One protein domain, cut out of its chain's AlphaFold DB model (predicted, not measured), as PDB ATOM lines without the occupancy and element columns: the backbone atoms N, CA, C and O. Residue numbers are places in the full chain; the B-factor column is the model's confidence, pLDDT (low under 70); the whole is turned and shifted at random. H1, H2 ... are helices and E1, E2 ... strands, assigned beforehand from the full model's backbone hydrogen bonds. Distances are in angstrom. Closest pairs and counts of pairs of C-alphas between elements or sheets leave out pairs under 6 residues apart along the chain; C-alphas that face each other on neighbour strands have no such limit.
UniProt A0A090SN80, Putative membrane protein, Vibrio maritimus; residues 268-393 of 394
ATOM      1  N   SER A 268     -19.947 -41.323 -21.070       86.12
ATOM      2  CA  SER A 268     -20.316 -40.822 -22.390       86.12
ATOM      3  C   SER A 268     -20.595 -41.969 -23.341       86.12
ATOM      4  O   SER A 268     -20.261 -43.127 -23.071       86.12
ATOM      5  N   HIS A 269     -21.267 -41.676 -24.447       87.56
ATOM      6  CA  HIS A 269     -21.581 -42.696 -25.435       87.56
ATOM      7  C   HIS A 269     -21.499 -42.153 -26.858       87.56
ATOM      8  O   HIS A 269     -21.704 -40.971 -27.095       87.56
ATOM      9  N   SER A 270     -21.213 -43.014 -27.826       86.06
ATOM     10  CA  SER A 270     -21.243 -42.668 -29.244       86.06
ATOM     11  C   SER A 270     -21.819 -43.810 -30.069       86.06
ATOM     12  O   SER A 270     -21.550 -44.990 -29.830       86.06
ATOM     13  N   VAL A 271     -22.658 -43.458 -31.041       84.69
ATOM     14  CA  VAL A 271     -23.245 -44.421 -31.975       84.69
ATOM     15  C   VAL A 271     -22.196 -44.799 -33.018       84.69
ATOM     16  O   VAL A 271     -21.536 -43.933 -33.592       84.69
ATOM     17  N   VAL A 272     -22.033 -46.098 -33.266       83.12
ATOM     18  CA  VAL A 272     -21.114 -46.618 -34.281       83.12
ATOM     19  C   VAL A 272     -21.908 -46.926 -35.545       83.12
ATOM     20  O   VAL A 272     -22.667 -47.894 -35.605       83.12
ATOM     21  N   GLU A 273     -21.726 -46.086 -36.560       82.81
ATOM     22  CA  GLU A 273     -22.394 -46.187 -37.859       82.81
ATOM     23  C   GLU A 273     -21.429 -46.723 -38.927       82.81
ATOM     24  O   GLU A 273     -20.232 -46.435 -38.919       82.81
ATOM     25  N   THR A 274     -21.946 -47.495 -39.879       78.19
ATOM     26  CA  THR A 274     -21.257 -47.840 -41.128       78.19
ATOM     27  C   THR A 274     -22.001 -47.206 -42.292       78.19
ATOM     28  O   THR A 274     -23.221 -47.310 -42.392       78.19
ATOM     29  N   ILE A 275     -21.270 -46.552 -43.191       75.19
ATOM     30  CA  ILE A 275     -21.838 -46.002 -44.423       75.19
ATOM     31  C   ILE A 275     -21.750 -47.088 -45.492       75.19
ATOM     32  O   ILE A 275     -20.651 -47.500 -45.863       75.19
ATOM     33  N   ILE A 276     -22.898 -47.544 -45.986       72.25
ATOM     34  CA  ILE A 276     -22.976 -48.463 -47.122       72.25
ATOM     35  C   ILE A 276     -23.435 -47.648 -48.332       72.25
ATOM     36  O   ILE A 276     -24.534 -47.091 -48.350       72.25
ATOM     37  N   GLY A 277     -22.560 -47.520 -49.329       64.19
ATOM     38  CA  GLY A 277     -22.848 -46.797 -50.566       64.19
ATOM     39  C   GLY A 277     -23.332 -47.734 -51.668       64.19
ATOM     40  O   GLY A 277     -22.568 -48.593 -52.101       64.19
ATOM     41  N   TYR A 278     -24.552 -47.523 -52.167       61.31
ATOM     42  CA  TYR A 278     -25.024 -48.081 -53.439       61.31
ATOM     43  C   TYR A 278     -25.431 -46.920 -54.355       61.31
ATOM     44  O   TYR A 278     -26.323 -46.167 -53.987       61.31
ATOM     45  N   PRO A 279     -24.832 -46.710 -55.538       65.88
ATOM     46  CA  PRO A 279     -25.293 -45.651 -56.440       65.88
ATOM     47  C   PRO A 279     -26.788 -45.853 -56.772       65.88
ATOM     48  O   PRO A 279     -27.130 -46.961 -57.190       65.88
ATOM     49  N   PRO A 280     -27.695 -44.861 -56.597       61.09
ATOM     50  CA  PRO A 280     -27.485 -43.429 -56.330       61.09
ATOM     51  C   PRO A 280     -27.676 -42.958 -54.862       61.09
ATOM     52  O   PRO A 280     -27.720 -41.751 -54.618       61.09
ATOM     53  N   HIS A 281     -27.791 -43.853 -53.874       59.34
ATOM     54  CA  HIS A 281     -28.060 -43.511 -52.469       59.34
ATOM     55  C   HIS A 281     -27.111 -44.206 -51.472       59.34
ATOM     56  O   HIS A 281     -26.955 -45.424 -51.446       59.34
ATOM     57  N   SER A 282     -26.497 -43.425 -50.579       67.69
ATOM     58  CA  SER A 282     -25.773 -43.952 -49.417       67.69
ATOM     59  C   SER A 282     -26.710 -44.079 -48.222       67.69
ATOM     60  O   SER A 282     -27.363 -43.099 -47.854       67.69
ATOM     61  N   TYR A 283     -26.719 -45.239 -47.576       74.06
ATOM     62  CA  TYR A 283     -27.461 -45.462 -46.338       74.06
ATOM     63  C   TYR A 283     -26.481 -45.576 -45.168       74.06
ATOM     64  O   TYR A 283     -25.377 -46.109 -45.306       74.06
ATOM     65  N   ARG A 284     -26.875 -45.037 -44.011       73.44
ATOM     66  CA  ARG A 284     -26.152 -45.221 -42.749       73.44
ATOM     67  C   ARG A 284     -26.789 -46.385 -42.013       73.44
ATOM     68  O   ARG A 284     -27.980 -46.343 -41.721       73.44
ATOM     69  N   GLU A 285     -25.999 -47.408 -41.735       78.31
ATOM     70  CA  GLU A 285     -26.418 -48.552 -40.941       78.31
ATOM     71  C   GLU A 285     -25.772 -48.459 -39.556       78.31
ATOM     72  O   GLU A 285     -24.545 -48.428 -39.424       78.31
ATOM     73  N   THR A 286     -26.593 -48.406 -38.513       79.81
ATOM     74  CA  THR A 286     -26.125 -48.453 -37.127       79.81
ATOM     75  C   THR A 286     -25.654 -49.865 -36.797       79.81
ATOM     76  O   THR A 286     -26.431 -50.811 -36.891       79.81
ATOM     77  N   LYS A 287     -24.386 -50.016 -36.395       81.00
ATOM     78  CA  LYS A 287     -23.797 -51.316 -36.023       81.00
ATOM     79  C   LYS A 287     -23.687 -51.536 -34.520       81.00
ATOM     80  O   LYS A 287     -23.476 -52.670 -34.082       81.00
ATOM     81  N   GLY A 288     -23.814 -50.479 -33.726       84.31
ATOM     82  CA  GLY A 288     -23.808 -50.583 -32.277       84.31
ATOM     83  C   GLY A 288     -23.567 -49.256 -31.586       84.31
ATOM     84  O   GLY A 288     -23.677 -48.182 -32.178       84.31
ATOM     85  N   ILE A 289     -23.210 -49.358 -30.315       86.69
ATOM     86  CA  ILE A 289     -22.899 -48.232 -29.445       86.69
ATOM     87  C   ILE A 289     -21.574 -48.474 -28.740       86.69
ATOM     88  O   ILE A 289     -21.224 -49.599 -28.385       86.69
ATOM     89  N   ARG A 290     -20.841 -47.392 -28.526       88.31
ATOM     90  CA  ARG A 290     -19.651 -47.342 -27.696       88.31
ATOM     91  C   ARG A 290     -19.959 -46.519 -26.458       88.31
ATOM     92  O   ARG A 290     -20.361 -45.371 -26.580       88.31
ATOM     93  N   ILE A 291     -19.767 -47.099 -25.285       88.06
ATOM     94  CA  ILE A 291     -19.979 -46.470 -23.985       88.06
ATOM     95  C   ILE A 291     -18.607 -46.296 -23.343       88.06
ATOM     96  O   ILE A 291     -17.870 -47.266 -23.184       88.06
ATOM     97  N   THR A 292     -18.257 -45.067 -22.983       88.69
ATOM     98  CA  THR A 292     -17.021 -44.750 -22.266       88.69
ATOM     99  C   THR A 292     -17.371 -44.427 -20.826       88.69
ATOM    100  O   THR A 292     -18.191 -43.552 -20.565       88.69
ATOM    101  N   ILE A 293     -16.751 -45.133 -19.888       88.31
ATOM    102  CA  ILE A 293     -16.927 -44.938 -18.452       88.31
ATOM    103  C   ILE A 293     -15.597 -44.438 -17.906       88.31
ATOM    104  O   ILE A 293     -14.613 -45.182 -17.882       88.31
ATOM    105  N   LYS A 294     -15.572 -43.179 -17.469       88.44
ATOM    106  CA  LYS A 294     -14.436 -42.572 -16.777       88.44
ATOM    107  C   LYS A 294     -14.601 -42.778 -15.276       88.44
ATOM    108  O   LYS A 294     -15.634 -42.422 -14.707       88.44
ATOM    109  N   ILE A 295     -13.592 -43.365 -14.647       86.94
ATOM    110  CA  ILE A 295     -13.594 -43.731 -13.229       86.94
ATOM    111  C   ILE A 295     -12.592 -42.838 -12.493       86.94
ATOM    112  O   ILE A 295     -11.508 -42.594 -13.023       86.94
ATOM    113  N   PRO A 296     -12.922 -42.345 -11.286       83.69
ATOM    114  CA  PRO A 296     -11.959 -41.627 -10.458       83.69
ATOM    115  C   PRO A 296     -10.735 -42.491 -10.135       83.69
ATOM    116  O   PRO A 296     -10.880 -43.679  -9.853       83.69
ATOM    117  N   GLU A 297      -9.540 -41.896 -10.088       80.44
ATOM    118  CA  GLU A 297      -8.280 -42.626  -9.849       80.44
ATOM    119  C   GLU A 297      -8.314 -43.507  -8.594       80.44
ATOM    120  O   GLU A 297      -7.784 -44.618  -8.596       80.44
ATOM    121  N   SER A 298      -9.007 -43.053  -7.544       75.56
ATOM    122  CA  SER A 298      -9.183 -43.799  -6.293       75.56
ATOM    123  C   SER A 298      -9.894 -45.146  -6.464       75.56
ATOM    124  O   SER A 298      -9.823 -45.985  -5.573       75.56
ATOM    125  N   GLU A 299     -10.597 -45.348  -7.581       81.00
ATOM    126  CA  GLU A 299     -11.422 -46.522  -7.873       81.00
ATOM    127  C   GLU A 299     -10.959 -47.306  -9.099       81.00
ATOM    128  O   GLU A 299     -11.654 -48.213  -9.558       81.00
ATOM    129  N   ASN A 300      -9.769 -47.000  -9.624       75.44
ATOM    130  CA  ASN A 300      -9.274 -47.628 -10.844       75.44
ATOM    131  C   ASN A 300      -9.163 -49.156 -10.747       75.44
ATOM    132  O   ASN A 300      -9.370 -49.825 -11.758       75.44
ATOM    133  N   ASN A 301      -8.895 -49.701  -9.560       75.75
ATOM    134  CA  ASN A 301      -8.726 -51.142  -9.340       75.75
ATOM    135  C   ASN A 301      -9.977 -51.826  -8.766       75.75
ATOM    136  O   ASN A 301      -9.939 -53.014  -8.450       75.75
ATOM    137  N   THR A 302     -11.079 -51.094  -8.601       77.94
ATOM    138  CA  THR A 302     -12.302 -51.638  -8.008       77.94
ATOM    139  C   THR A 302     -13.135 -52.330  -9.090       77.94
ATOM    140  O   THR A 302     -13.412 -51.708 -10.118       77.94
ATOM    141  N   PRO A 303     -13.575 -53.588  -8.892       80.12
ATOM    142  CA  PRO A 303     -14.451 -54.259  -9.843       80.12
ATOM    143  C   PRO A 303     -15.781 -53.517  -9.981       80.12
ATOM    144  O   PRO A 303     -16.389 -53.111  -8.984       80.12
ATOM    145  N   ILE A 304     -16.260 -53.389 -11.216       83.94
ATOM    146  CA  ILE A 304     -17.504 -52.680 -11.524       83.94
ATOM    147  C   ILE A 304     -18.505 -53.641 -12.139       83.94
ATOM    148  O   ILE A 304     -18.143 -54.526 -12.911       83.94
ATOM    149  N   ARG A 305     -19.788 -53.455 -11.837       87.00
ATOM    150  CA  ARG A 305     -20.873 -54.070 -12.595       87.00
ATOM    151  C   ARG A 305     -21.704 -53.014 -13.292       87.00
ATOM    152  O   ARG A 305     -21.974 -51.951 -12.742       87.00
ATOM    153  N   LEU A 306     -22.106 -53.338 -14.511       86.94
ATOM    154  CA  LEU A 306     -22.901 -52.487 -15.375       86.94
ATOM    155  C   LEU A 306     -24.217 -53.178 -15.710       86.94
ATOM    156  O   LEU A 306     -24.245 -54.357 -16.061       86.94
ATOM    157  N   LYS A 307     -25.297 -52.413 -15.667       87.75
ATOM    158  CA  LYS A 307     -26.595 -52.763 -16.229       87.75
ATOM    159  C   LYS A 307     -27.005 -51.707 -17.234       87.75
ATOM    160  O   LYS A 307     -26.785 -50.525 -16.990       87.75
ATOM    161  N   THR A 308     -27.602 -52.123 -18.342       86.44
ATOM    162  CA  THR A 308     -28.097 -51.209 -19.370       86.44
ATOM    163  C   THR A 308     -29.472 -51.641 -19.875       86.44
ATOM    164  O   THR A 308     -29.952 -52.743 -19.600       86.44
ATOM    165  N   ASN A 309     -30.134 -50.762 -20.619       84.69
ATOM    166  CA  ASN A 309     -31.351 -51.094 -21.355       84.69
ATOM    167  C   ASN A 309     -31.088 -51.651 -22.768       84.69
ATOM    168  O   ASN A 309     -32.025 -51.839 -23.543       84.69
ATOM    169  N   ILE A 310     -29.828 -51.920 -23.112       78.94
ATOM    170  CA  ILE A 310     -29.444 -52.628 -24.329       78.94
ATOM    171  C   ILE A 310     -29.159 -54.080 -23.945       78.94
ATOM    172  O   ILE A 310     -28.599 -54.360 -22.887       78.94
ATOM    173  N   GLY A 311     -29.595 -55.023 -24.780       67.56
ATOM    174  CA  GLY A 311     -29.370 -56.444 -24.533       67.56
ATOM    175  C   GLY A 311     -27.876 -56.762 -24.430       67.56
ATOM    176  O   GLY A 311     -27.126 -56.526 -25.375       67.56
ATOM    177  N   ASN A 312     -27.463 -57.341 -23.301       64.56
ATOM    178  CA  ASN A 312     -26.068 -57.664 -23.009       64.56
ATOM    179  C   ASN A 312     -25.734 -59.142 -23.292       64.56
ATOM    180  O   ASN A 312     -25.153 -59.815 -22.442       64.56
ATOM    181  N   SER A 313     -26.117 -59.679 -24.457       62.34
ATOM    182  CA  SER A 313     -25.676 -61.038 -24.816       62.34
ATOM    183  C   SER A 313     -24.151 -61.061 -24.945       62.34
ATOM    184  O   SER A 313     -23.581 -60.180 -25.593       62.34
ATOM    185  N   VAL A 314     -23.502 -62.052 -24.329       60.06
ATOM    186  CA  VAL A 314     -22.035 -62.150 -24.194       60.06
ATOM    187  C   VAL A 314     -21.327 -62.062 -25.552       60.06
ATOM    188  O   VAL A 314     -20.286 -61.422 -25.661       60.06
ATOM    189  N   ASP A 315     -21.945 -62.595 -26.607       60.59
ATOM    190  CA  ASP A 315     -21.386 -62.617 -27.966       60.59
ATOM    191  C   ASP A 315     -21.373 -61.243 -28.666       60.59
ATOM    192  O   ASP A 315     -20.725 -61.066 -29.699       60.59
ATOM    193  N   ASN A 316     -22.089 -60.254 -28.121       73.06
ATOM    194  CA  ASN A 316     -22.282 -58.936 -28.734       73.06
ATOM    195  C   ASN A 316     -21.561 -57.804 -27.992       73.06
ATOM    196  O   ASN A 316     -21.717 -56.641 -28.377       73.06
ATOM    197  N   ILE A 317     -20.782 -58.115 -26.952       81.50
ATOM    198  CA  ILE A 317     -20.107 -57.112 -26.127       81.50
ATOM    199  C   ILE A 317     -18.589 -57.239 -26.251       81.50
ATOM    200  O   ILE A 317     -18.004 -58.271 -25.937       81.50
ATOM    201  N   GLY A 318     -17.937 -56.143 -26.639       80.75
ATOM    202  CA  GLY A 318     -16.498 -55.959 -26.486       80.75
ATOM    203  C   GLY A 318     -16.206 -55.044 -25.302       80.75
ATOM    204  O   GLY A 318     -16.695 -53.919 -25.269       80.75
ATOM    205  N   ILE A 319     -15.399 -55.493 -24.342       83.81
ATOM    206  CA  ILE A 319     -14.933 -54.659 -23.226       83.81
ATOM    207  C   ILE A 319     -13.450 -54.386 -23.433       83.81
ATOM    208  O   ILE A 319     -12.659 -55.313 -23.609       83.81
ATOM    209  N   LYS A 320     -13.065 -53.114 -23.379       85.56
ATOM    210  CA  LYS A 320     -11.676 -52.679 -23.434       85.56
ATOM    211  C   LYS A 320     -11.371 -51.798 -22.230       85.56
ATOM    212  O   LYS A 320     -12.079 -50.835 -21.950       85.56
ATOM    213  N   ARG A 321     -10.291 -52.114 -21.520       82.38
ATOM    214  CA  ARG A 321      -9.757 -51.244 -20.473       82.38
ATOM    215  C   ARG A 321      -8.996 -50.081 -21.115       82.38
ATOM    216  O   ARG A 321      -8.212 -50.288 -22.042       82.38
ATOM    217  N   VAL A 322      -9.226 -48.874 -20.614       83.44
ATOM    218  CA  VAL A 322      -8.503 -47.649 -20.982       83.44
ATOM    219  C   VAL A 322      -7.943 -46.995 -19.721       83.44
ATOM    220  O   VAL A 322      -8.366 -47.304 -18.611       83.44
ATOM    221  N   GLU A 323      -6.965 -46.107 -19.884       77.31
ATOM    222  CA  GLU A 323      -6.212 -45.497 -18.776       77.31
ATOM    223  C   GLU A 323      -7.118 -44.820 -17.734       77.31
ATOM    224  O   GLU A 323      -6.894 -44.950 -16.535       77.31
ATOM    225  N   SER A 324      -8.207 -44.192 -18.185       78.44
ATOM    226  CA  SER A 324      -9.183 -43.510 -17.332       78.44
ATOM    227  C   SER A 324     -10.435 -44.338 -16.999       78.44
ATOM    228  O   SER A 324     -11.398 -43.770 -16.488       78.44
ATOM    229  N   GLY A 325     -10.491 -45.637 -17.336       85.88
ATOM    230  CA  GLY A 325     -11.636 -46.501 -17.019       85.88
ATOM    231  C   GLY A 325     -11.940 -47.597 -18.047       85.88
ATOM    232  O   GLY A 325     -11.072 -48.404 -18.372       85.88
ATOM    233  N   TYR A 326     -13.180 -47.676 -18.544       85.62
ATOM    234  CA  TYR A 326     -13.615 -48.731 -19.476       85.62
ATOM    235  C   TYR A 326     -14.274 -48.165 -20.736       85.62
ATOM    236  O   TYR A 326     -15.041 -47.209 -20.679       85.62
ATOM    237  N   GLU A 327     -14.018 -48.809 -21.869       87.75
ATOM    238  CA  GLU A 327     -14.711 -48.610 -23.138       87.75
ATOM    239  C   GLU A 327     -15.472 -49.900 -23.465       87.75
ATOM    240  O   GLU A 327     -14.896 -50.988 -23.519       87.75
ATOM    241  N   ILE A 328     -16.784 -49.792 -23.640       87.00
ATOM    242  CA  ILE A 328     -17.681 -50.926 -23.852       87.00
ATOM    243  C   ILE A 328     -18.350 -50.742 -25.199       87.00
ATOM    244  O   ILE A 328     -19.062 -49.769 -25.431       87.00
ATOM    245  N   TYR A 329     -18.126 -51.688 -26.093       86.94
ATOM    246  CA  TYR A 329     -18.790 -51.755 -27.376       86.94
ATOM    247  C   TYR A 329     -19.928 -52.763 -27.299       86.94
ATOM    248  O   TYR A 329     -19.686 -53.942 -27.054       86.94
ATOM    249  N   VAL A 330     -21.157 -52.310 -27.527       85.50
ATOM    250  CA  VAL A 330     -22.333 -53.177 -27.605       85.50
ATOM    251  C   VAL A 330     -22.824 -53.179 -29.043       85.50
ATOM    252  O   VAL A 330     -23.285 -52.159 -29.565       85.50
ATOM    253  N   LYS A 331     -22.709 -54.331 -29.703       83.31
ATOM    254  CA  LYS A 331     -23.199 -54.531 -31.063       83.31
ATOM    255  C   LYS A 331     -24.720 -54.638 -31.030       83.31
ATOM    256  O   LYS A 331     -25.275 -55.547 -30.419       83.31
ATOM    257  N   SER A 332     -25.393 -53.714 -31.703       81.19
ATOM    258  CA  SER A 332     -26.843 -53.741 -31.857       81.19
ATOM    259  C   SER A 332     -27.250 -52.979 -33.108       81.19
ATOM    260  O   SER A 332     -26.799 -51.856 -33.328       81.19
ATOM    261  N   ASN A 333     -28.142 -53.582 -33.889       76.25
ATOM    262  CA  ASN A 333     -28.737 -52.945 -35.062       76.25
ATOM    263  C   ASN A 333     -29.944 -52.069 -34.679       76.25
ATOM    264  O   ASN A 333     -30.327 -51.182 -35.433       76.25
ATOM    265  N   ASN A 334     -30.520 -52.293 -33.489       77.38
ATOM    266  CA  ASN A 334     -31.658 -51.548 -32.959       77.38
ATOM    267  C   ASN A 334     -31.255 -50.893 -31.636       77.38
ATOM    268  O   ASN A 334     -31.145 -51.562 -30.606       77.38
ATOM    269  N   LEU A 335     -31.015 -49.582 -31.667       80.56
ATOM    270  CA  LEU A 335     -30.724 -48.811 -30.461       80.56
ATOM    271  C   LEU A 335     -32.016 -48.225 -29.875       80.56
ATOM    272  O   LEU A 335     -32.857 -47.733 -30.633       80.56
ATOM    273  N   PRO A 336     -32.185 -48.249 -28.540       83.06
ATOM    274  CA  PRO A 336     -33.285 -47.551 -27.888       83.06
ATOM    275  C   PRO A 336     -33.152 -46.037 -28.087       83.06
ATOM    276  O   PRO A 336     -32.093 -45.524 -28.431       83.06
ATOM    277  N   GLN A 337     -34.225 -45.288 -27.840       83.94
ATOM    278  CA  GLN A 337     -34.184 -43.823 -27.939       83.94
ATOM    279  C   GLN A 337     -33.253 -43.180 -26.889       83.94
ATOM    280  O   GLN A 337     -32.645 -42.136 -27.146       83.94
ATOM    281  N   TYR A 338     -33.135 -43.820 -25.726       86.06
ATOM    282  CA  TYR A 338     -32.334 -43.387 -24.584       86.06
ATOM    283  C   TYR A 338     -31.442 -44.535 -24.127       86.06
ATOM    284  O   TYR A 338     -31.894 -45.678 -24.105       86.06
ATOM    285  N   LEU A 339     -30.202 -44.235 -23.750       86.69
ATOM    286  CA  LEU A 339     -29.342 -45.156 -23.022       86.69
ATOM    287  C   LEU A 339     -29.622 -44.987 -21.534       86.69
ATOM    288  O   LEU A 339     -29.325 -43.931 -20.984       86.69
ATOM    289  N   SER A 340     -30.138 -46.029 -20.894       88.69
ATOM    290  CA  SER A 340     -30.309 -46.089 -19.441       88.69
ATOM    291  C   SER A 340     -29.275 -47.039 -18.872       88.69
ATOM    292  O   SER A 340     -29.127 -48.156 -19.368       88.69
ATOM    293  N   THR A 341     -28.528 -46.594 -17.867       86.88
ATOM    294  CA  THR A 341     -27.386 -47.329 -17.327       86.88
ATOM    295  C   THR A 341     -27.352 -47.262 -15.804       86.88
ATOM    296  O   THR A 341     -27.552 -46.200 -15.219       86.88
ATOM    297  N   LYS A 342     -27.044 -48.391 -15.164       89.75
ATOM    298  CA  LYS A 342     -26.746 -48.488 -13.733       89.75
ATOM    299  C   LYS A 342     -25.337 -49.045 -13.538       89.75
ATOM    300  O   LYS A 342     -25.005 -50.089 -14.096       89.75
ATOM    301  N   ILE A 343     -24.523 -48.349 -12.751       87.56
ATOM    302  CA  ILE A 343     -23.155 -48.740 -12.395       87.56
ATOM    303  C   ILE A 343     -23.091 -49.052 -10.905       87.56
ATOM    304  O   ILE A 343     -23.616 -48.291 -10.095       87.56
ATOM    305  N   GLU A 344     -22.415 -50.141 -10.552       88.38
ATOM    306  CA  GLU A 344     -22.159 -50.555  -9.173       88.38
ATOM    307  C   GLU A 344     -20.665 -50.846  -8.960       88.38
ATOM    308  O   GLU A 344     -20.086 -51.651  -9.689       88.38
ATOM    309  N   TYR A 345     -20.049 -50.244  -7.939       84.94
ATOM    310  CA  TYR A 345     -18.724 -50.665  -7.458       84.94
ATOM    311  C   TYR A 345     -18.847 -51.789  -6.425       84.94
ATOM    312  O   TYR A 345     -19.619 -51.680  -5.464       84.94
ATOM    313  N   LEU A 346     -18.036 -52.837  -6.579       80.56
ATOM    314  CA  LEU A 346     -17.990 -53.983  -5.671       80.56
ATOM    315  C   LEU A 346     -16.783 -53.883  -4.731       80.56
ATOM    316  O   LEU A 346     -15.657 -54.148  -5.140       80.56
ATOM    317  N   TYR A 347     -17.016 -53.558  -3.459       72.94
ATOM    318  CA  TYR A 347     -15.940 -53.523  -2.456       72.94
ATOM    319  C   TYR A 347     -15.814 -54.808  -1.634       72.94
ATOM    320  O   TYR A 347     -14.764 -55.020  -1.048       72.94
ATOM    321  N   ASN A 348     -16.852 -55.654  -1.585       62.94
ATOM    322  CA  ASN A 348     -16.852 -56.939  -0.874       62.94
ATOM    323  C   ASN A 348     -17.806 -57.941  -1.547       62.94
ATOM    324  O   ASN A 348     -18.911 -57.568  -1.951       62.94
ATOM    325  N   GLU A 349     -17.424 -59.224  -1.598       48.97
ATOM    326  CA  GLU A 349     -18.250 -60.320  -2.143       48.97
ATOM    327  C   GLU A 349     -19.558 -60.541  -1.358       48.97
ATOM    328  O   GLU A 349     -20.535 -61.042  -1.911       48.97
ATOM    329  N   SER A 350     -19.618 -60.088  -0.099       45.53
ATOM    330  CA  SER A 350     -20.789 -60.161   0.788       45.53
ATOM    331  C   SER A 350     -21.828 -59.043   0.584       45.53
ATOM    332  O   SER A 350     -22.890 -59.077   1.201       45.53
ATOM    333  N   GLY A 351     -21.562 -58.055  -0.281       48.84
ATOM    334  CA  GLY A 351     -22.563 -57.077  -0.729       48.84
ATOM    335  C   GLY A 351     -22.940 -55.950   0.246       48.84
ATOM    336  O   GLY A 351     -23.848 -55.188  -0.069       48.84
ATOM    337  N   THR A 352     -22.266 -55.789   1.388       47.06
ATOM    338  CA  THR A 352     -22.640 -54.803   2.428       47.06
ATOM    339  C   THR A 352     -22.174 -53.364   2.177       47.06
ATOM    340  O   THR A 352     -22.665 -52.444   2.822       47.06
ATOM    341  N   SER A 353     -21.272 -53.127   1.222       60.12
ATOM    342  CA  SER A 353     -20.813 -51.780   0.856       60.12
ATOM    343  C   SER A 353     -20.761 -51.637  -0.663       60.12
ATOM    344  O   SER A 353     -19.727 -51.884  -1.286       60.12
ATOM    345  N   LYS A 354     -21.905 -51.277  -1.247       72.75
ATOM    346  CA  LYS A 354     -22.116 -51.078  -2.684       72.75
ATOM    347  C   LYS A 354     -22.336 -49.596  -2.953       72.75
ATOM    348  O   LYS A 354     -22.999 -48.926  -2.168       72.75
ATOM    349  N   TYR A 355     -21.774 -49.087  -4.042       81.50
ATOM    350  CA  TYR A 355     -21.994 -47.706  -4.473       81.50
ATOM    351  C   TYR A 355     -22.640 -47.746  -5.843       81.50
ATOM    352  O   TYR A 355     -22.030 -48.247  -6.787       81.50
ATOM    353  N   GLU A 356     -23.872 -47.253  -5.915       86.06
ATOM    354  CA  GLU A 356     -24.720 -47.341  -7.097       86.06
ATOM    355  C   GLU A 356     -24.927 -45.966  -7.736       86.06
ATOM    356  O   GLU A 356     -25.150 -44.965  -7.048       86.06
ATOM    357  N   TYR A 357     -24.886 -45.940  -9.064       87.44
ATOM    358  CA  TYR A 357     -25.064 -44.740  -9.869       87.44
ATOM    359  C   TYR A 357     -25.997 -45.033 -11.034       87.44
ATOM    360  O   TYR A 357     -25.838 -46.041 -11.721       87.44
ATOM    361  N   TRP A 358     -26.946 -44.132 -11.269       88.44
ATOM    362  CA  TRP A 358     -27.927 -44.234 -12.344       88.44
ATOM    363  C   TRP A 358     -27.681 -43.140 -13.363       88.44
ATOM    364  O   TRP A 358     -27.400 -42.001 -13.000       88.44
ATOM    365  N   PHE A 359     -27.831 -43.480 -14.633       87.88
ATOM    366  CA  PHE A 359     -27.597 -42.575 -15.739       87.88
ATOM    367  C   PHE A 359     -28.655 -42.785 -16.816       87.88
ATOM    368  O   PHE A 359     -29.043 -43.923 -17.088       87.88
ATOM    369  N   GLN A 360     -29.092 -41.699 -17.451       86.44
ATOM    370  CA  GLN A 360     -29.946 -41.775 -18.628       86.44
ATOM    371  C   GLN A 360     -29.689 -40.592 -19.558       86.44
ATOM    372  O   GLN A 360     -29.739 -39.451 -19.105       86.44
ATOM    373  N   GLN A 361     -29.435 -40.869 -20.840       86.62
ATOM    374  CA  GLN A 361     -29.197 -39.840 -21.858       86.62
ATOM    375  C   GLN A 361     -29.672 -40.300 -23.243       86.62
ATOM    376  O   GLN A 361     -29.658 -41.488 -23.568       86.62
ATOM    377  N   SER A 362     -30.107 -39.360 -24.079       82.50
ATOM    378  CA  SER A 362     -30.563 -39.617 -25.443       82.50
ATOM    379  C   SER A 362     -29.418 -40.097 -26.322       82.50
ATOM    380  O   SER A 362     -28.372 -39.458 -26.370       82.50
ATOM    381  N   MET A 363     -29.679 -41.128 -27.133       81.31
ATOM    382  CA  MET A 363     -28.707 -41.679 -28.091       81.31
ATOM    383  C   MET A 363     -28.220 -40.690 -29.154       81.31
ATOM    384  O   MET A 363     -27.261 -40.958 -29.873       81.31
ATOM    385  N   LYS A 364     -28.912 -39.558 -29.302       76.38
ATOM    386  CA  LYS A 364     -28.548 -38.501 -30.250       76.38
ATOM    387  C   LYS A 364     -27.445 -37.586 -29.714       76.38
ATOM    388  O   LYS A 364     -26.839 -36.868 -30.503       76.38
ATOM    389  N   HIS A 365     -27.209 -37.597 -28.401       66.44
ATOM    390  CA  HIS A 365     -26.331 -36.663 -27.702       66.44
ATOM    391  C   HIS A 365     -25.285 -37.440 -26.898       66.44
ATOM    392  O   HIS A 365     -25.543 -37.894 -25.788       66.44
ATOM    393  N   GLY A 366     -24.095 -37.588 -27.482       62.78
ATOM    394  CA  GLY A 366     -22.998 -38.398 -26.948       62.78
ATOM    395  C   GLY A 366     -22.054 -37.695 -25.970       62.78
ATOM    396  O   GLY A 366     -20.883 -38.060 -25.886       62.78
ATOM    397  N   GLU A 367     -22.519 -36.649 -25.291       74.00
ATOM    398  CA  GLU A 367     -21.691 -35.843 -24.386       74.00
ATOM    399  C   GLU A 367     -21.371 -36.592 -23.080       74.00
ATOM    400  O   GLU A 367     -21.921 -37.662 -22.818       74.00
ATOM    401  N   ASP A 368     -20.449 -36.058 -22.276       80.56
ATOM    402  CA  ASP A 368     -20.159 -36.565 -20.930       80.56
ATOM    403  C   ASP A 368     -21.303 -36.162 -19.978       80.56
ATOM    404  O   ASP A 368     -21.632 -34.982 -19.860       80.56
ATOM    405  N   TYR A 369     -21.896 -37.124 -19.264       81.31
ATOM    406  CA  TYR A 369     -22.974 -36.881 -18.300       81.31
ATOM    407  C   TYR A 369     -22.709 -37.540 -16.943       81.31
ATOM    408  O   TYR A 369     -22.043 -38.571 -16.814       81.31
ATOM    409  N   SER A 370     -23.228 -36.877 -15.908       80.88
ATOM    410  CA  SER A 370     -23.075 -37.245 -14.497       80.88
ATOM    411  C   SER A 370     -24.263 -38.075 -13.987       80.88
ATOM    412  O   SER A 370     -25.325 -38.076 -14.617       80.88
ATOM    413  N   PRO A 371     -24.117 -38.766 -12.841       77.75
ATOM    414  CA  PRO A 371     -25.187 -39.578 -12.273       77.75
ATOM    415  C   PRO A 371     -26.442 -38.764 -11.930       77.75
ATOM    416  O   PRO A 371     -26.367 -37.658 -11.390       77.75
ATOM    417  N   LEU A 372     -27.612 -39.358 -12.154       79.00
ATOM    418  CA  LEU A 372     -28.899 -38.813 -11.737       79.00
ATOM    419  C   LEU A 372     -29.119 -39.031 -10.233       79.00
ATOM    420  O   LEU A 372     -29.032 -40.141  -9.695       79.00
ATOM    421  N   ILE A 373     -29.418 -37.931  -9.543       70.75
ATOM    422  CA  ILE A 373     -29.580 -37.903  -8.082       70.75
ATOM    423  C   ILE A 373     -31.056 -38.043  -7.668       70.75
ATOM    424  O   ILE A 373     -31.343 -38.527  -6.579       70.75
ATOM    425  N   ASP A 374     -31.994 -37.678  -8.547       71.56
ATOM    426  CA  ASP A 374     -33.437 -37.704  -8.276       71.56
ATOM    427  C   ASP A 374     -33.972 -39.140  -8.123       71.56
ATOM    428  O   ASP A 374     -33.912 -39.945  -9.052       71.56
ATOM    429  N   ASN A 375     -34.542 -39.439  -6.950       76.25
ATOM    430  CA  ASN A 375     -35.072 -40.760  -6.610       76.25
ATOM    431  C   ASN A 375     -36.200 -41.230  -7.540       76.25
ATOM    432  O   ASN A 375     -36.220 -42.404  -7.900       76.25
ATOM    433  N   LYS A 376     -37.096 -40.340  -7.988       75.25
ATOM    434  CA  LYS A 376     -38.174 -40.727  -8.915       75.25
ATOM    435  C   LYS A 376     -37.606 -41.111 -10.277       75.25
ATOM    436  O   LYS A 376     -38.013 -42.108 -10.863       75.25
ATOM    437  N   LYS A 377     -36.604 -40.361 -10.748       80.00
ATOM    438  CA  LYS A 377     -35.892 -40.674 -11.997       80.00
ATOM    439  C   LYS A 377     -35.135 -42.003 -11.900       80.00
ATOM    440  O   LYS A 377     -35.103 -42.741 -12.878       80.00
ATOM    441  N   ARG A 378     -34.579 -42.345 -10.730       83.56
ATOM    442  CA  ARG A 378     -33.914 -43.643 -10.493       83.56
ATOM    443  C   ARG A 378     -34.870 -44.828 -10.623       83.56
ATOM    444  O   ARG A 378     -34.530 -45.793 -11.300       83.56
ATOM    445  N   GLU A 379     -36.065 -44.736 -10.041       81.94
ATOM    446  CA  GLU A 379     -37.077 -45.800 -10.140       81.94
ATOM    447  C   GLU A 379     -37.496 -46.073 -11.591       81.94
ATOM    448  O   GLU A 379     -37.680 -47.226 -11.983       81.94
ATOM    449  N   ASP A 380     -37.632 -45.028 -12.406       79.81
ATOM    450  CA  ASP A 380     -37.989 -45.180 -13.819       79.81
ATOM    451  C   ASP A 380     -36.834 -45.752 -14.656       79.81
ATOM    452  O   ASP A 380     -37.067 -46.575 -15.546       79.81
ATOM    453  N   ILE A 381     -35.586 -45.403 -14.323       82.56
ATOM    454  CA  ILE A 381     -34.396 -46.022 -14.924       82.56
ATOM    455  C   ILE A 381     -34.366 -47.517 -14.625       82.56
ATOM    456  O   ILE A 381     -34.184 -48.308 -15.551       82.56
ATOM    457  N   ASP A 382     -34.591 -47.917 -13.373       85.06
ATOM    458  CA  ASP A 382     -34.562 -49.328 -12.979       85.06
ATOM    459  C   ASP A 382     -35.617 -50.159 -13.730       85.06
ATOM    460  O   ASP A 382     -35.321 -51.282 -14.137       85.06
ATOM    461  N   LYS A 383     -36.804 -49.600 -14.009       83.06
ATOM    462  CA  LYS A 383     -37.830 -50.253 -14.850       83.06
ATOM    463  C   LYS A 383     -37.410 -50.390 -16.316       83.06
ATOM    464  O   LYS A 383     -37.874 -51.298 -17.001       83.06
ATOM    465  N   SER A 384     -36.590 -49.465 -16.817       81.19
ATOM    466  CA  SER A 384     -36.137 -49.451 -18.216       81.19
ATOM    467  C   SER A 384     -34.962 -50.396 -18.485       81.19
ATOM    468  O   SER A 384     -34.716 -50.766 -19.633       81.19
ATOM    469  N   ILE A 385     -34.222 -50.778 -17.442       84.31
ATOM    470  CA  ILE A 385     -33.074 -51.675 -17.533       84.31
ATOM    471  C   ILE A 385     -33.567 -53.109 -17.731       84.31
ATOM    472  O   ILE A 385     -34.310 -53.648 -16.917       84.31
ATOM    473  N   ILE A 386     -33.093 -53.743 -18.803       80.94
ATOM    474  CA  ILE A 386     -33.470 -55.115 -19.175       80.94
ATOM    475  C   ILE A 386     -32.292 -56.088 -19.128       80.94
ATOM    476  O   ILE A 386     -32.494 -57.294 -19.233       80.94
ATOM    477  N   SER A 387     -31.059 -55.589 -19.013       78.94
ATOM    478  CA  SER A 387     -29.878 -56.440 -19.036       78.94
ATOM    479  C   SER A 387     -29.583 -57.083 -17.681       78.94
ATOM    480  O   SER A 387     -29.772 -56.481 -16.618       78.94
ATOM    481  N   ASP A 388     -28.954 -58.254 -17.730       81.62
ATOM    482  CA  ASP A 388     -28.239 -58.802 -16.584       81.62
ATOM    483  C   ASP A 388     -26.976 -57.990 -16.265       81.62
ATOM    484  O   ASP A 388     -26.539 -57.119 -17.032       81.62
ATOM    485  N   TRP A 389     -26.402 -58.254 -15.090       81.88
ATOM    486  CA  TRP A 389     -25.175 -57.608 -14.635       81.88
ATOM    487  C   TRP A 389     -23.975 -58.019 -15.492       81.88
ATOM    488  O   TRP A 389     -23.517 -59.160 -15.440       81.88
ATOM    489  N   LEU A 390     -23.398 -57.054 -16.202       79.75
ATOM    490  CA  LEU A 390     -22.115 -57.200 -16.872       79.75
ATOM    491  C   LEU A 390     -20.994 -56.884 -15.877       79.75
ATOM    492  O   LEU A 390     -20.879 -55.752 -15.412       79.75
ATOM    493  N   SER A 391     -20.172 -57.876 -15.533       81.12
ATOM    494  CA  SER A 391     -19.028 -57.670 -14.637       81.12
ATOM    495  C   SER A 391     -17.806 -57.189 -15.417       81.12
ATOM    496  O   SER A 391     -17.276 -57.912 -16.257       81.12
ATOM    497  N   LEU A 392     -17.340 -55.986 -15.102       74.12
ATOM    498  CA  LEU A 392     -16.106 -55.390 -15.596       74.12
ATOM    499  C   LEU A 392     -15.010 -55.701 -14.572       74.12
ATOM    500  O   LEU A 392     -14.939 -55.089 -13.504       74.12
ATOM    501  N   LYS A 393     -14.205 -56.724 -14.866       68.88
ATOM    502  CA  LYS A 393     -13.039 -57.071 -14.046       68.88
ATOM    503  C   LYS A 393     -11.835 -56.240 -14.494       68.88
ATOM    504  O   LYS A 393     -11.727 -55.907 -15.675       68.88
TER     505      LYS A 393
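AT A GLANCE: This is residues 268 to 393 of the 394 residues of the protein "Putative membrane protein" of Vibrio maritimus (UniProt A0A090SN80). Two four-stranded sheets stand only partly face to face: the curled sheet E1 E2 E5 E4 lies over part of one face of the sheet E7 E6 E3 E8, while H1 lies on that second sheet's other face. The long hairpin E1 and E2 runs out to one end of the domain, and its tip, residues 277 to 282, sticks out. The printed part has 126 residues, mostly strand, in the order E1 E2 E3 E4 E5 E6 E7 H1 E8; both sheets are antiparallel throughout. It is compact, with a radius of gyration of the C-alphas of 15.8 A, yet elongated in outline, spanning 60 by 33 by 25 A.

IN THESE COORDINATES: Find C-alpha 268 at (-20.316, -40.822, -22.390); from there E1 runs 32.2 A through residues 268 to 278. E2, residues 281 to 294, comes back over 38.2 A. Look next at E5, residues 325 to 331, 19.9 A long, and E4, residues 317 to 322. In the second sheet find E7, residues 354 to 362, 26.8 A long, E6, residues 338 to 346, 26.0 A long, E3, residues 304 to 308, and E8, residues 390 to 392, ending at C-alpha 392 at (-16.106, -55.390, -15.596). H1, residues 375 to 384, begins at C-alpha 375 at (-35.072, -40.760, -6.610) and is 14.5 A long.

HOW THE PARTS SIT: Begin with the twisted sheet of order E1 E2 E5 E4. In the hairpin E1 and E2, N 270 and O 290 are 2.8 A apart, within hydrogen-bond range. E2 and E5 are antiparallel at 149 degrees, with N 291 and O 328 at 2.8 A. In the hairpin E4 and E5, look at N 320 and O 327, 2.8 A. Across to the other sheet, the closest C-alphas of E4 and E8 are those of Ile 319 and Leu 392, 7.8 A apart. There the order is E7 E6 E3 E8; check N 341 and O 359, 2.8 A, in the hairpin E6 and E7, N 305 and O 344, 2.8 A, between E3 and E6, and N 306 and O 390, 2.9 A, between E3 and E8. H1 is on one face of this sheet, making two layers, a helix layer over a strand layer, at a height over the sheet of 8.7 A. It runs across the strands, at 75 degrees to E6 on the local plane. The closest C-alphas of H1 and E6 are those of Ile 381 and Ser 340, 6.1 A apart. In H1 every O i to N i+4 pair is within hydrogen-bond range.

THE WHOLE: The C-alphas farthest apart are those of Pro 280 and Thr 352, at 60.0 A. The printed part has no cut, and its one long link is E7 to H1, residues 363 to 374. The model's pLDDT is under 70 at residues 277 to 282, 311 to 315, 348 to 353, 365 to 366 and 393.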